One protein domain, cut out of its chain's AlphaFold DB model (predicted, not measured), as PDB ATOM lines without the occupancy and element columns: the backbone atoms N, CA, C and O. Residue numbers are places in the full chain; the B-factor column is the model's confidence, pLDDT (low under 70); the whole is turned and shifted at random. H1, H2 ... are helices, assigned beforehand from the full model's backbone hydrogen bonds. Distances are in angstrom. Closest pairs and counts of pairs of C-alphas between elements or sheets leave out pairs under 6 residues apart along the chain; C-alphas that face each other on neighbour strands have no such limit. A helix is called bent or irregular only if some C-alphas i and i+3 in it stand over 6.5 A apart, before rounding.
ATOM      1  N   ALA A   2     183.849 370.456 226.785       92.81
ATOM      2  CA  ALA A   2     182.450 370.704 226.393       92.81
ATOM      3  C   ALA A   2     181.891 372.069 226.847       92.81
ATOM      4  O   ALA A   2     181.440 372.841 226.003       92.81
ATOM      5  N   ASP A   3     182.013 372.420 228.132       94.75
ATOM      6  CA  ASP A   3     181.552 373.722 228.645       94.75
ATOM      7  C   ASP A   3     182.290 374.915 228.023       94.75
ATOM      8  O   ASP A   3     181.713 375.983 227.846       94.75
ATOM      9  N   ALA A   4     183.557 374.730 227.642       97.56
ATOM     10  CA  ALA A   4     184.354 375.744 226.961       97.56
ATOM     11  C   ALA A   4     183.806 376.015 225.550       97.56
ATOM     12  O   ALA A   4     183.599 377.163 225.175       97.56
ATOM     13  N   LEU A   5     183.526 374.961 224.775       97.56
ATOM     14  CA  LEU A   5     182.929 375.091 223.439       97.56
ATOM     15  C   LEU A   5     181.522 375.686 223.510       97.56
ATOM     16  O   LEU A   5     181.212 376.597 222.747       97.56
ATOM     17  N   ALA A   6     180.703 375.217 224.456       97.06
ATOM     18  CA  ALA A   6     179.364 375.746 224.683       97.06
ATOM     19  C   ALA A   6     179.408 377.235 225.050       97.06
ATOM     20  O   ALA A   6     178.673 378.026 224.474       97.06
ATOM     21  N   ALA A   7     180.300 377.643 225.957       98.06
ATOM     22  CA  ALA A   7     180.460 379.046 226.324       98.06
ATOM     23  C   ALA A   7     181.003 379.895 225.170       98.06
ATOM     24  O   ALA A   7     180.541 381.023 224.987       98.06
ATOM     25  N   TYR A   8     181.948 379.369 224.381       98.25
ATOM     26  CA  TYR A   8     182.462 380.048 223.193       98.25
ATOM     27  C   TYR A   8     181.321 380.322 222.215       98.25
ATOM     28  O   TYR A   8     181.045 381.478 221.931       98.25
ATOM     29  N   ASP A   9     180.605 379.291 221.769       98.19
ATOM     30  CA  ASP A   9     179.487 379.443 220.835       98.19
ATOM     31  C   ASP A   9     178.367 380.329 221.403       98.19
ATOM     32  O   ASP A   9     177.921 381.280 220.757       98.19
ATOM     33  N   ALA A  10     177.961 380.082 222.651       98.25
ATOM     34  CA  ALA A  10     176.859 380.802 223.267       98.25
ATOM     35  C   ALA A  10     177.146 382.297 223.439       98.25
ATOM     36  O   ALA A  10     176.224 383.093 223.320       98.25
ATOM     37  N   SER A  11     178.392 382.695 223.717       97.62
ATOM     38  CA  SER A  11     178.757 384.098 223.969       97.62
ATOM     39  C   SER A  11     179.364 384.823 222.766       97.62
ATOM     40  O   SER A  11     179.380 386.054 222.741       97.62
ATOM     41  N   HIS A  12     179.868 384.098 221.766       97.94
ATOM     42  CA  HIS A  12     180.563 384.699 220.635       97.94
ATOM     43  C   HIS A  12     179.593 385.506 219.748       97.94
ATOM     44  O   HIS A  12     178.531 384.989 219.401       97.94
ATOM     45  N   PRO A  13     179.974 386.703 219.242       95.94
ATOM     46  CA  PRO A  13     179.130 387.554 218.378       95.94
ATOM     47  C   PRO A  13     178.677 386.948 217.036       95.94
ATOM     48  O   PRO A  13     178.021 387.614 216.241       95.94
ATOM     49  N   ARG A  14     179.124 385.729 216.726       96.25
ATOM     50  CA  ARG A  14     178.788 384.965 215.512       96.25
ATOM     51  C   ARG A  14     178.261 383.556 215.824       96.25
ATOM     52  O   ARG A  14     178.110 382.769 214.899       96.25
ATOM     53  N   GLY A  15     178.045 383.244 217.101       96.00
ATOM     54  CA  GLY A  15     177.320 382.056 217.553       96.00
ATOM     55  C   GLY A  15     175.934 382.465 218.053       96.00
ATOM     56  O   GLY A  15     175.337 383.403 217.513       96.00
ATOM     57  N   VAL A  16     175.442 381.843 219.129       97.31
ATOM     58  CA  VAL A  16     174.126 382.185 219.723       97.31
ATOM     59  C   VAL A  16     174.073 383.638 220.214       97.31
ATOM     60  O   VAL A  16     173.002 384.241 220.254       97.31
ATOM     61  N   SER A  17     175.228 384.237 220.532       96.69
ATOM     62  CA  SER A  17     175.364 385.660 220.892       96.69
ATOM     63  C   SER A  17     174.560 386.072 222.137       96.69
ATOM     64  O   SER A  17     174.004 387.170 222.232       96.69
ATOM     65  N   MET A  18     174.491 385.184 223.126       97.88
ATOM     66  CA  MET A  18     173.878 385.422 224.425       97.88
ATOM     67  C   MET A  18     174.743 386.327 225.307       97.88
ATOM     68  O   MET A  18     175.972 386.309 225.274       97.88
ATOM     69  N   GLN A  19     174.083 387.075 226.190       97.69
ATOM     70  CA  GLN A  19     174.761 387.814 227.254       97.69
ATOM     71  C   GLN A  19     175.507 386.854 228.190       97.69
ATOM     72  O   GLN A  19     174.901 385.910 228.702       97.69
ATOM     73  N   TRP A  20     176.781 387.142 228.482       97.50
ATOM     74  CA  TRP A  20     177.642 386.265 229.289       97.50
ATOM     75  C   TRP A  20     177.025 385.875 230.635       97.50
ATOM     76  O   TRP A  20     177.059 384.708 231.013       97.50
ATOM     77  N   LYS A  21     176.360 386.818 231.317       97.62
ATOM     78  CA  LYS A  21     175.654 386.525 232.573       97.62
ATOM     79  C   LYS A  21     174.647 385.377 232.414       97.62
ATOM     80  O   LYS A  21     174.598 384.505 233.267       97.62
ATOM     81  N   ARG A  22     173.880 385.346 231.318       97.81
ATOM     82  CA  ARG A  22     172.876 384.297 231.066       97.81
ATOM     83  C   ARG A  22     173.518 382.944 230.782       97.81
ATOM     84  O   ARG A  22     173.009 381.937 231.254       97.81
ATOM     85  N   VAL A  23     174.629 382.930 230.043       97.69
ATOM     86  CA  VAL A  23     175.407 381.707 229.795       97.69
ATOM     87  C   VAL A  23     175.922 381.148 231.119       97.69
ATOM     88  O   VAL A  23     175.696 379.982 231.427       97.69
ATOM     89  N   ARG A  24     176.539 382.000 231.943       96.44
ATOM     90  CA  ARG A  24     177.077 381.612 233.249       96.44
ATOM     91  C   ARG A  24     175.996 381.093 234.198       96.44
ATOM     92  O   ARG A  24     176.184 380.042 234.797       96.44
ATOM     93  N   ASP A  25     174.874 381.801 234.308       95.38
ATOM     94  CA  ASP A  25     173.764 381.393 235.176       95.38
ATOM     95  C   ASP A  25     173.173 380.042 234.715       95.38
ATOM     96  O   ASP A  25     172.884 379.182 235.544       95.38
ATOM     97  N   ALA A  26     173.049 379.810 233.400       94.00
ATOM     98  CA  ALA A  26     172.579 378.531 232.862       94.00
ATOM     99  C   ALA A  26     173.534 377.372 233.194       94.00
ATOM    100  O   ALA A  26     173.082 376.315 233.633       94.00
ATOM    101  N   LEU A  27     174.846 377.578 233.048       92.69
ATOM    102  CA  LEU A  27     175.856 376.586 233.424       92.69
ATOM    103  C   LEU A  27     175.790 376.256 234.922       92.69
ATOM    104  O   LEU A  27     175.793 375.086 235.287       92.69
ATOM    105  N   GLN A  28     175.635 377.263 235.787       90.81
ATOM    106  CA  GLN A  28     175.489 377.050 237.231       90.81
ATOM    107  C   GLN A  28     174.256 376.206 237.585       90.81
ATOM    108  O   GLN A  28     174.351 375.331 238.446       90.81
ATOM    109  N   VAL A  29     173.121 376.422 236.909       90.25
ATOM    110  CA  VAL A  29     171.926 375.580 237.090       90.25
ATOM    111  C   VAL A  29     172.224 374.131 236.710       90.25
ATOM    112  O   VAL A  29     171.938 373.230 237.496       90.25
ATOM    113  N   VAL A  30     172.837 373.901 235.545       85.06
ATOM    114  CA  VAL A  30     173.180 372.551 235.062       85.06
ATOM    115  C   VAL A  30     174.139 371.848 236.027       85.06
ATOM    116  O   VAL A  30     173.948 370.679 236.359       85.06
ATOM    117  N   TYR A  31     175.130 372.561 236.561       86.25
ATOM    118  CA  TYR A  31     176.077 371.985 237.517       86.25
ATOM    119  C   TYR A  31     175.409 371.627 238.852       86.25
ATOM    120  O   TYR A  31     175.768 370.622 239.465       86.25
ATOM    121  N   GLY A  32     174.417 372.414 239.281       79.56
ATOM    122  CA  GLY A  32     173.687 372.206 240.532       79.56
ATOM    123  C   GLY A  32     172.697 371.038 240.518       79.56
ATOM    124  O   GLY A  32     172.390 370.503 241.580       79.56
ATOM    125  N   ILE A  33     172.216 370.607 239.346       81.00
ATOM    126  CA  ILE A  33     171.246 369.499 239.225       81.00
ATOM    127  C   ILE A  33     171.895 368.116 239.052       81.00
ATOM    128  O   ILE A  33     171.188 367.130 238.861       81.00
ATOM    129  N   GLY A  34     173.226 368.021 239.159       67.56
ATOM    130  CA  GLY A  34     173.934 366.736 239.172       67.56
ATOM    131  C   GLY A  34     174.347 366.212 237.795       67.56
ATOM    132  O   GLY A  34     174.467 365.004 237.618       67.56
ATOM    133  N   ASP A  35     174.619 367.107 236.840       63.28
ATOM    134  CA  ASP A  35     175.060 366.798 235.465       63.28
ATOM    135  C   ASP A  35     176.357 365.955 235.373       63.28
ATOM    136  O   ASP A  35     176.753 365.532 234.292       63.28
ATOM    137  N   CYS A  36     177.040 365.660 236.486       62.78
ATOM    138  CA  CYS A  36     178.203 364.773 236.512       62.78
ATOM    139  C   CYS A  36     178.263 363.957 237.814       62.78
ATOM    140  O   CYS A  36     178.293 364.513 238.909       62.78
ATOM    141  N   PHE A  37     178.375 362.630 237.712       67.00
ATOM    142  CA  PHE A  37     178.792 361.790 238.837       67.00
ATOM    143  C   PHE A  37     180.296 361.997 239.086       67.00
ATOM    144  O   PHE A  37     181.141 361.388 238.431       67.00
ATOM    145  N   PHE A  38     180.638 362.889 240.016       64.50
ATOM    146  CA  PHE A  38     182.017 363.348 240.248       64.50
ATOM    147  C   PHE A  38     182.969 362.270 240.784       64.50
ATOM    148  O   PHE A  38     184.179 362.411 240.662       64.50
ATOM    149  N   ALA A  39     182.439 361.184 241.346       68.38
ATOM    150  CA  ALA A  39     183.239 360.061 241.825       68.38
ATOM    151  C   ALA A  39     183.598 359.046 240.717       68.38
ATOM    152  O   ALA A  39     184.298 358.072 240.989       68.38
ATOM    153  N   ALA A  40     183.130 359.236 239.473       73.69
ATOM    154  CA  ALA A  40     183.539 358.377 238.363       73.69
ATOM    155  C   ALA A  40     185.030 358.591 238.043       73.69
ATOM    156  O   ALA A  40     185.443 359.740 237.870       73.69
ATOM    157  N   PRO A  41     185.801 357.516 237.792       62.38
ATOM    158  CA  PRO A  41     187.178 357.582 237.281       62.38
ATOM    159  C   PRO A  41     187.366 358.276 235.913       62.38
ATOM    160  O   PRO A  41     188.453 358.236 235.350       62.38
ATOM    161  N   GLY A  42     186.328 358.908 235.363       63.38
ATOM    162  CA  GLY A  42     186.356 359.684 234.124       63.38
ATOM    163  C   GLY A  42     185.478 360.934 234.187       63.38
ATOM    164  O   GLY A  42     184.963 361.355 233.155       63.38
ATOM    165  N   HIS A  43     185.232 361.497 235.378       71.00
ATOM    166  CA  HIS A  43     184.411 362.701 235.505       71.00
ATOM    167  C   HIS A  43     185.042 363.883 234.745       71.00
ATOM    168  O   HIS A  43     186.255 364.081 234.742       71.00
ATOM    169  N   HIS A  44     184.210 364.704 234.103       72.00
ATOM    170  CA  HIS A  44     184.658 365.757 233.181       72.00
ATOM    171  C   HIS A  44     185.110 367.051 233.904       72.00
ATOM    172  O   HIS A  44     185.162 368.119 233.291       72.00
ATOM    173  N   GLY A  45     185.433 366.953 235.200       81.00
ATOM    174  CA  GLY A  45     185.763 368.056 236.111       81.00
ATOM    175  C   GLY A  45     184.712 368.307 237.209       81.00
ATOM    176  O   GLY A  45     183.584 367.821 237.117       81.00
ATOM    177  N   THR A  46     185.090 369.020 238.273       86.75
ATOM    178  CA  THR A  46     184.172 369.574 239.295       86.75
ATOM    179  C   THR A  46     183.349 370.732 238.708       86.75
ATOM    180  O   THR A  46     183.725 371.270 237.660       86.75
ATOM    181  N   PRO A  47     182.246 371.171 239.348       88.50
ATOM    182  CA  PRO A  47     181.506 372.358 238.909       88.50
ATOM    183  C   PRO A  47     182.401 373.585 238.686       88.50
ATOM    184  O   PRO A  47     182.272 374.267 237.670       88.50
ATOM    185  N   ASP A  48     183.359 373.818 239.581       89.62
ATOM    186  CA  ASP A  48     184.260 374.967 239.499       89.62
ATOM    187  C   ASP A  48     185.275 374.826 238.360       89.62
ATOM    188  O   ASP A  48     185.513 375.785 237.622       89.62
ATOM    189  N   GLN A  49     185.818 373.626 238.133       91.25
ATOM    190  CA  GLN A  49     186.689 373.340 236.984       91.25
ATOM    191  C   GLN A  49     185.952 373.539 235.652       91.25
ATOM    192  O   GLN A  49     186.494 374.114 234.703       91.25
ATOM    193  N   ARG A  50     184.688 373.107 235.579       92.00
ATOM    194  CA  ARG A  50     183.833 373.287 234.398       92.00
ATOM    195  C   ARG A  50     183.500 374.759 234.158       92.00
ATOM    196  O   ARG A  50     183.624 375.239 233.030       92.00
ATOM    197  N   LEU A  51     183.188 375.506 235.219       93.94
ATOM    198  CA  LEU A  51     182.952 376.947 235.142       93.94
ATOM    199  C   LEU A  51     184.212 377.712 234.708       93.94
ATOM    200  O   LEU A  51     184.118 378.622 233.884       93.94
ATOM    201  N   ARG A  52     185.399 377.316 235.195       95.81
ATOM    202  CA  ARG A  52     186.687 377.857 234.726       95.81
ATOM    203  C   ARG A  52     186.890 377.617 233.234       95.81
ATOM    204  O   ARG A  52     187.316 378.529 232.530       95.81
ATOM    205  N   ALA A  53     186.572 376.422 232.741       96.69
ATOM    206  CA  ALA A  53     186.676 376.105 231.318       96.69
ATOM    207  C   ALA A  53     185.744 376.978 230.457       96.69
ATOM    208  O   ALA A  53     186.159 377.465 229.402       96.69
ATOM    209  N   ALA A  54     184.516 377.224 230.918       97.56
ATOM    210  CA  ALA A  54     183.579 378.135 230.266       97.56
ATOM    211  C   ALA A  54     184.076 379.594 230.263       97.56
ATOM    212  O   ALA A  54     184.084 380.244 229.215       97.56
ATOM    213  N   ASP A  55     184.532 380.104 231.412       98.06
ATOM    214  CA  ASP A  55     185.056 381.473 231.540       98.06
ATOM    215  C   ASP A  55     186.303 381.687 230.672       98.06
ATOM    216  O   ASP A  55     186.431 382.708 229.997       98.06
ATOM    217  N   TRP A  56     187.198 380.697 230.617       98.44
ATOM    218  CA  TRP A  56     188.364 380.723 229.737       98.44
ATOM    219  C   TRP A  56     187.970 380.936 228.269       98.44
ATOM    220  O   TRP A  56     188.540 381.794 227.594       98.44
ATOM    221  N   ALA A  57     186.959 380.216 227.780       98.19
ATOM    222  CA  ALA A  57     186.518 380.330 226.394       98.19
ATOM    223  C   ALA A  57     185.789 381.651 226.104       98.19
ATOM    224  O   ALA A  57     185.987 382.251 225.044       98.19
ATOM    225  N   TYR A  58     185.002 382.149 227.063       98.25
ATOM    226  CA  TYR A  58     184.426 383.491 226.987       98.25
ATOM    227  C   TYR A  58     185.522 384.566 226.875       98.25
ATOM    228  O   TYR A  58     185.457 385.450 226.016       98.25
ATOM    229  N   ARG A  59     186.583 384.470 227.684       97.88
ATOM    230  CA  ARG A  59     187.726 385.395 227.607       97.88
ATOM    231  C   ARG A  59     188.498 385.261 226.300       97.88
ATOM    232  O   ARG A  59     188.943 386.276 225.766       97.88
ATOM    233  N   LEU A  60     188.630 384.045 225.766       97.38
ATOM    234  CA  LEU A  60     189.259 383.806 224.468       97.38
ATOM    235  C   LEU A  60     188.537 384.580 223.356       97.38
ATOM    236  O   LEU A  60     189.197 385.266 222.572       97.38
ATOM    237  N   GLN A  61     187.199 384.527 223.304       95.56
ATOM    238  CA  GLN A  61     186.460 385.311 222.309       95.56
ATOM    239  C   GLN A  61     186.516 386.820 222.590       95.56
ATOM    240  O   GLN A  61     186.705 387.611 221.663       95.56
ATOM    241  N   GLU A  62     186.467 387.244 223.861       96.00
ATOM    242  CA  GLU A  62     186.573 388.665 224.212       96.00
ATOM    243  C   GLU A  62     187.921 389.271 223.805       96.00
ATOM    244  O   GLU A  62     187.982 390.426 223.359       96.00
ATOM    245  N   ALA A  63     189.003 388.505 223.927       95.06
ATOM    246  CA  ALA A  63     190.350 388.914 223.552       95.06
ATOM    247  C   ALA A  63     190.572 388.930 222.030       95.06
ATOM    248  O   ALA A  63     191.451 389.652 221.554       95.06
ATOM    249  N   ALA A  64     189.768 388.199 221.250       92.31
ATOM    250  CA  ALA A  64     189.957 388.080 219.810       92.31
ATOM    251  C   ALA A  64     189.878 389.443 219.099       92.31
ATOM    252  O   ALA A  64     188.989 390.271 219.346       92.31
ATOM    253  N   ARG A  65     190.835 389.691 218.198       91.38
ATOM    254  CA  ARG A  65     190.872 390.867 217.320       91.38
ATOM    255  C   ARG A  65     191.071 390.426 215.858       91.38
ATOM    256  O   ARG A  65     191.897 389.543 215.612       91.38
ATOM    257  N   PRO A  66     190.340 391.015 214.890       92.25
ATOM    258  CA  PRO A  66     189.198 391.919 215.083       92.25
ATOM    259  C   PRO A  66     188.052 391.233 215.847       92.25
ATOM    260  O   PRO A  66     187.994 390.004 215.917       92.25
ATOM    261  N   LYS A  67     187.165 392.024 216.463       90.31
ATOM    262  CA  LYS A  67     186.023 391.478 217.212       90.31
ATOM    263  C   LYS A  67     185.182 390.568 216.305       90.31
ATOM    264  O   LYS A  67     184.960 390.880 215.136       90.31
ATOM    265  N   GLY A  68     184.758 389.423 216.839       91.81
ATOM    266  CA  GLY A  68     184.026 388.395 216.094       91.81
ATOM    267  C   GLY A  68     184.894 387.475 215.224       91.81
ATOM    268  O   GLY A  68     184.338 386.642 214.505       91.81
ATOM    269  N   LYS A  69     186.232 387.590 215.248       95.62
ATOM    270  CA  LYS A  69     187.118 386.590 214.630       95.62
ATOM    271  C   LYS A  69     186.913 385.232 215.315       95.62
ATOM    272  O   LYS A  69     187.247 385.079 216.484       95.62
ATOM    273  N   ILE A  70     186.437 384.259 214.541       96.62
ATOM    274  CA  ILE A  70     186.265 382.877 214.992       96.62
ATOM    275  C   ILE A  70     187.632 382.186 214.989       96.62
ATOM    276  O   ILE A  70     188.381 382.268 214.010       96.62
ATOM    277  N   VAL A  71     187.958 381.517 216.091       96.12
ATOM    278  CA  VAL A  71     189.124 380.636 216.205       96.12
ATOM    279  C   VAL A  71     188.789 379.303 215.536       96.12
ATOM    280  O   VAL A  71     187.691 378.778 215.708       96.12
ATOM    281  N   THR A  72     189.710 378.754 214.741       96.44
ATOM    282  CA  THR A  72     189.486 377.445 214.107       96.44
ATOM    283  C   THR A  72     189.403 376.350 215.168       96.44
ATOM    284  O   THR A  72     190.007 376.469 216.230       96.44
ATOM    285  N   ALA A  73     188.711 375.247 214.877       96.38
ATOM    286  CA  ALA A  73     188.606 374.134 215.825       96.38
ATOM    287  C   ALA A  73     189.986 373.606 216.266       96.38
ATOM    288  O   ALA A  73     190.213 373.396 217.452       96.38
ATOM    289  N   ALA A  74     190.930 373.467 215.327       98.19
ATOM    290  CA  ALA A  74     192.291 373.020 215.630       98.19
ATOM    291  C   ALA A  74     193.033 373.981 216.574       98.19
ATOM    292  O   ALA A  74     193.680 373.544 217.522       98.19
ATOM    293  N   GLU A  75     192.908 375.292 216.347       97.75
ATOM    294  CA  GLU A  75     193.534 376.295 217.209       97.75
ATOM    295  C   GLU A  75     192.853 376.366 218.581       97.75
ATOM    296  O   GLU A  75     193.529 376.499 219.597       97.75
ATOM    297  N   PHE A  76     191.528 376.215 218.631       98.06
ATOM    298  CA  PHE A  76     190.787 376.143 219.884       98.06
ATOM    299  C   PHE A  76     191.259 374.961 220.734       98.06
ATOM    300  O   PHE A  76     191.557 375.151 221.909       98.06
ATOM    301  N   ILE A  77     191.375 373.765 220.138       98.25
ATOM    302  CA  ILE A  77     191.874 372.558 220.815       98.25
ATOM    303  C   ILE A  77     193.282 372.808 221.352       98.25
ATOM    304  O   ILE A  77     193.520 372.636 222.542       98.25
ATOM    305  N   ARG A  78     194.190 373.318 220.510       98.56
ATOM    306  CA  ARG A  78     195.571 373.621 220.908       98.56
ATOM    307  C   ARG A  78     195.639 374.586 222.097       98.56
ATOM    308  O   ARG A  78     196.424 374.380 223.018       98.56
ATOM    309  N   LEU A  79     194.842 375.655 222.071       98.38
ATOM    310  CA  LEU A  79     194.790 376.644 223.149       98.38
ATOM    311  C   LEU A  79     194.146 376.075 224.420       98.38
ATOM    312  O   LEU A  79     194.608 376.377 225.519       98.38
ATOM    313  N   PHE A  80     193.099 375.259 224.276       98.12
ATOM    314  CA  PHE A  80     192.422 374.617 225.396       98.12
ATOM    315  C   PHE A  80     193.345 373.621 226.097       98.12
ATOM    316  O   PHE A  80     193.482 373.689 227.313       98.12
ATOM    317  N   ASP A  81     194.028 372.755 225.347       97.81
ATOM    318  CA  ASP A  81     194.960 371.763 225.895       97.81
ATOM    319  C   ASP A  81     196.121 372.438 226.638       97.81
ATOM    320  O   ASP A  81     196.528 371.978 227.703       97.81
ATOM    321  N   ALA A  82     196.604 373.580 226.135       98.38
ATOM    322  CA  ALA A  82     197.614 374.382 226.825       98.38
ATOM    323  C   ALA A  82     197.099 374.995 228.144       98.38
ATOM    324  O   ALA A  82     197.861 375.125 229.101       98.38
ATOM    325  N   ALA A  83     195.819 375.374 228.213       97.88
ATOM    326  CA  ALA A  83     195.199 375.913 229.425       97.88
ATOM    327  C   ALA A  83     194.747 374.819 230.408       97.88
ATOM    328  O   ALA A  83     194.621 375.085 231.607       97.88
ATOM    329  N   LEU A  84     194.515 373.598 229.915       95.31
ATOM    330  CA  LEU A  84     193.862 372.510 230.636       95.31
ATOM    331  C   LEU A  84     194.460 372.234 232.024       95.31
ATOM    332  O   LEU A  84     193.665 372.177 232.961       95.31
ATOM    333  N   PRO A  85     195.795 372.146 232.219       94.56
ATOM    334  CA  PRO A  85     196.368 371.891 233.544       94.56
ATOM    335  C   PRO A  85     195.946 372.917 234.605       94.56
ATOM    336  O   PRO A  85     195.701 372.551 235.749       94.56
ATOM    337  N   GLY A  86     195.817 374.194 234.226       94.94
ATOM    338  CA  GLY A  86     195.358 375.249 235.134       94.94
ATOM    339  C   GLY A  86     193.846 375.233 235.356       94.94
ATOM    340  O   GLY A  86     193.375 375.554 236.444       94.94
ATOM    341  N   LEU A  87     193.070 374.828 234.346       93.62
ATOM    342  CA  LEU A  87     191.611 374.735 234.452       93.62
ATOM    343  C   LEU A  87     191.176 373.611 235.403       93.62
ATOM    344  O   LEU A  87     190.204 373.794 236.133       93.62
ATOM    345  N   VAL A  88     191.904 372.489 235.425       90.88
ATOM    346  CA  VAL A  88     191.599 371.306 236.258       90.88
ATOM    347  C   VAL A  88     192.404 371.228 237.552       90.88
ATOM    348  O   VAL A  88     192.314 370.232 238.268       90.88
ATOM    349  N   ALA A  89     193.184 372.261 237.876       90.25
ATOM    350  CA  ALA A  89     193.840 372.337 239.173       90.25
ATOM    351  C   ALA A  89     192.790 372.227 240.303       90.25
ATOM    352  O   ALA A  89     191.652 372.683 240.109       90.25
TER     353      ALA A  89
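This is residues 2 to 89 of the 92 residues of an uncharacterized protein of Austwickia sp (UniProt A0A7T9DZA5). Three helices, H1, H2 and H3, make an up-and-down bundle with their centres in a triangle, and a fourth, H4, slants past H3 on the side away from H2, meeting it with its last residue alone. H3, the longest helix, lies in the middle between H2 and H4, while a long loop, residues 33 to 46, makes one end of the elongated outline and the link from H3 to H4 makes the other. The printed part has 88 residues, with four named helices in the order H1, H2, H3, H4 and no named strand, and its class is all helix. It is compact, with a radius of gyration of the C-alphas of 13.1 A, and its C-alphas span 42 by 27 by 17 A.

H1, residues 2 to 11, and H2, residues 20 to 32, form a helical hairpin and touch at a shallow tilt of 29 degrees, running opposite ways; their closest C-alphas, those of Ser 11 and Trp 20, are 5.9 A apart. H3, residues 47 to 63, is the hub, touching three other helices. H2 and H3 form a second helical hairpin at a shallow tilt of 17 degrees, opposite ways, with the C-alphas of Tyr 31 and Pro 47 closest at 5.6 A. H1 touches H3 with 25 pairs of C-alphas within 8 A, the closest those of Ala 4 and Ala 54 at 4.2 A, at a steep tilt of 41 degrees, the same way. H4, residues 73 to 87, touches H3 with residue 87 alone, and H3 touches H4 with residues 49 to 53 alone; the closest C-alphas of the two, those of Gln 49 and Leu 87, are 5.7 A apart, and the tilt is steep at 48 degrees, opposite ways. H1 and H4 are near each other, with no pair of C-alphas within 8 A, and H2 and H4 are apart. In H1, H2 and H3 every O i to N i+4 pair is within hydrogen-bond range; in H4 it is 9 of 11.

H1 begins at C-alpha 2 at (182.450, 370.704, 226.393) and measures 14.1 A from first to last C-alpha. H2 measures 18.4 A. H3 begins at C-alpha 47 at (181.506, 372.358, 238.909) and measures 24.3 A. H4 measures 18.9 A, ends at C-alpha 87 at (191.611, 374.735, 234.452), and is irregular: C-alphas 82 and 85 are 7.3 A apart.

The two C-alphas farthest apart, those of Ala 39 and Pro 66, are 42.0 A apart. The printed part has no cut. The link from H2 to H3, 14 residues, is long; those from H1 to H2 and from H3 to H4 are short. The mean pLDDT of the printed part is 91.3, and residues 34 to 39 and 41 to 42 are under 70.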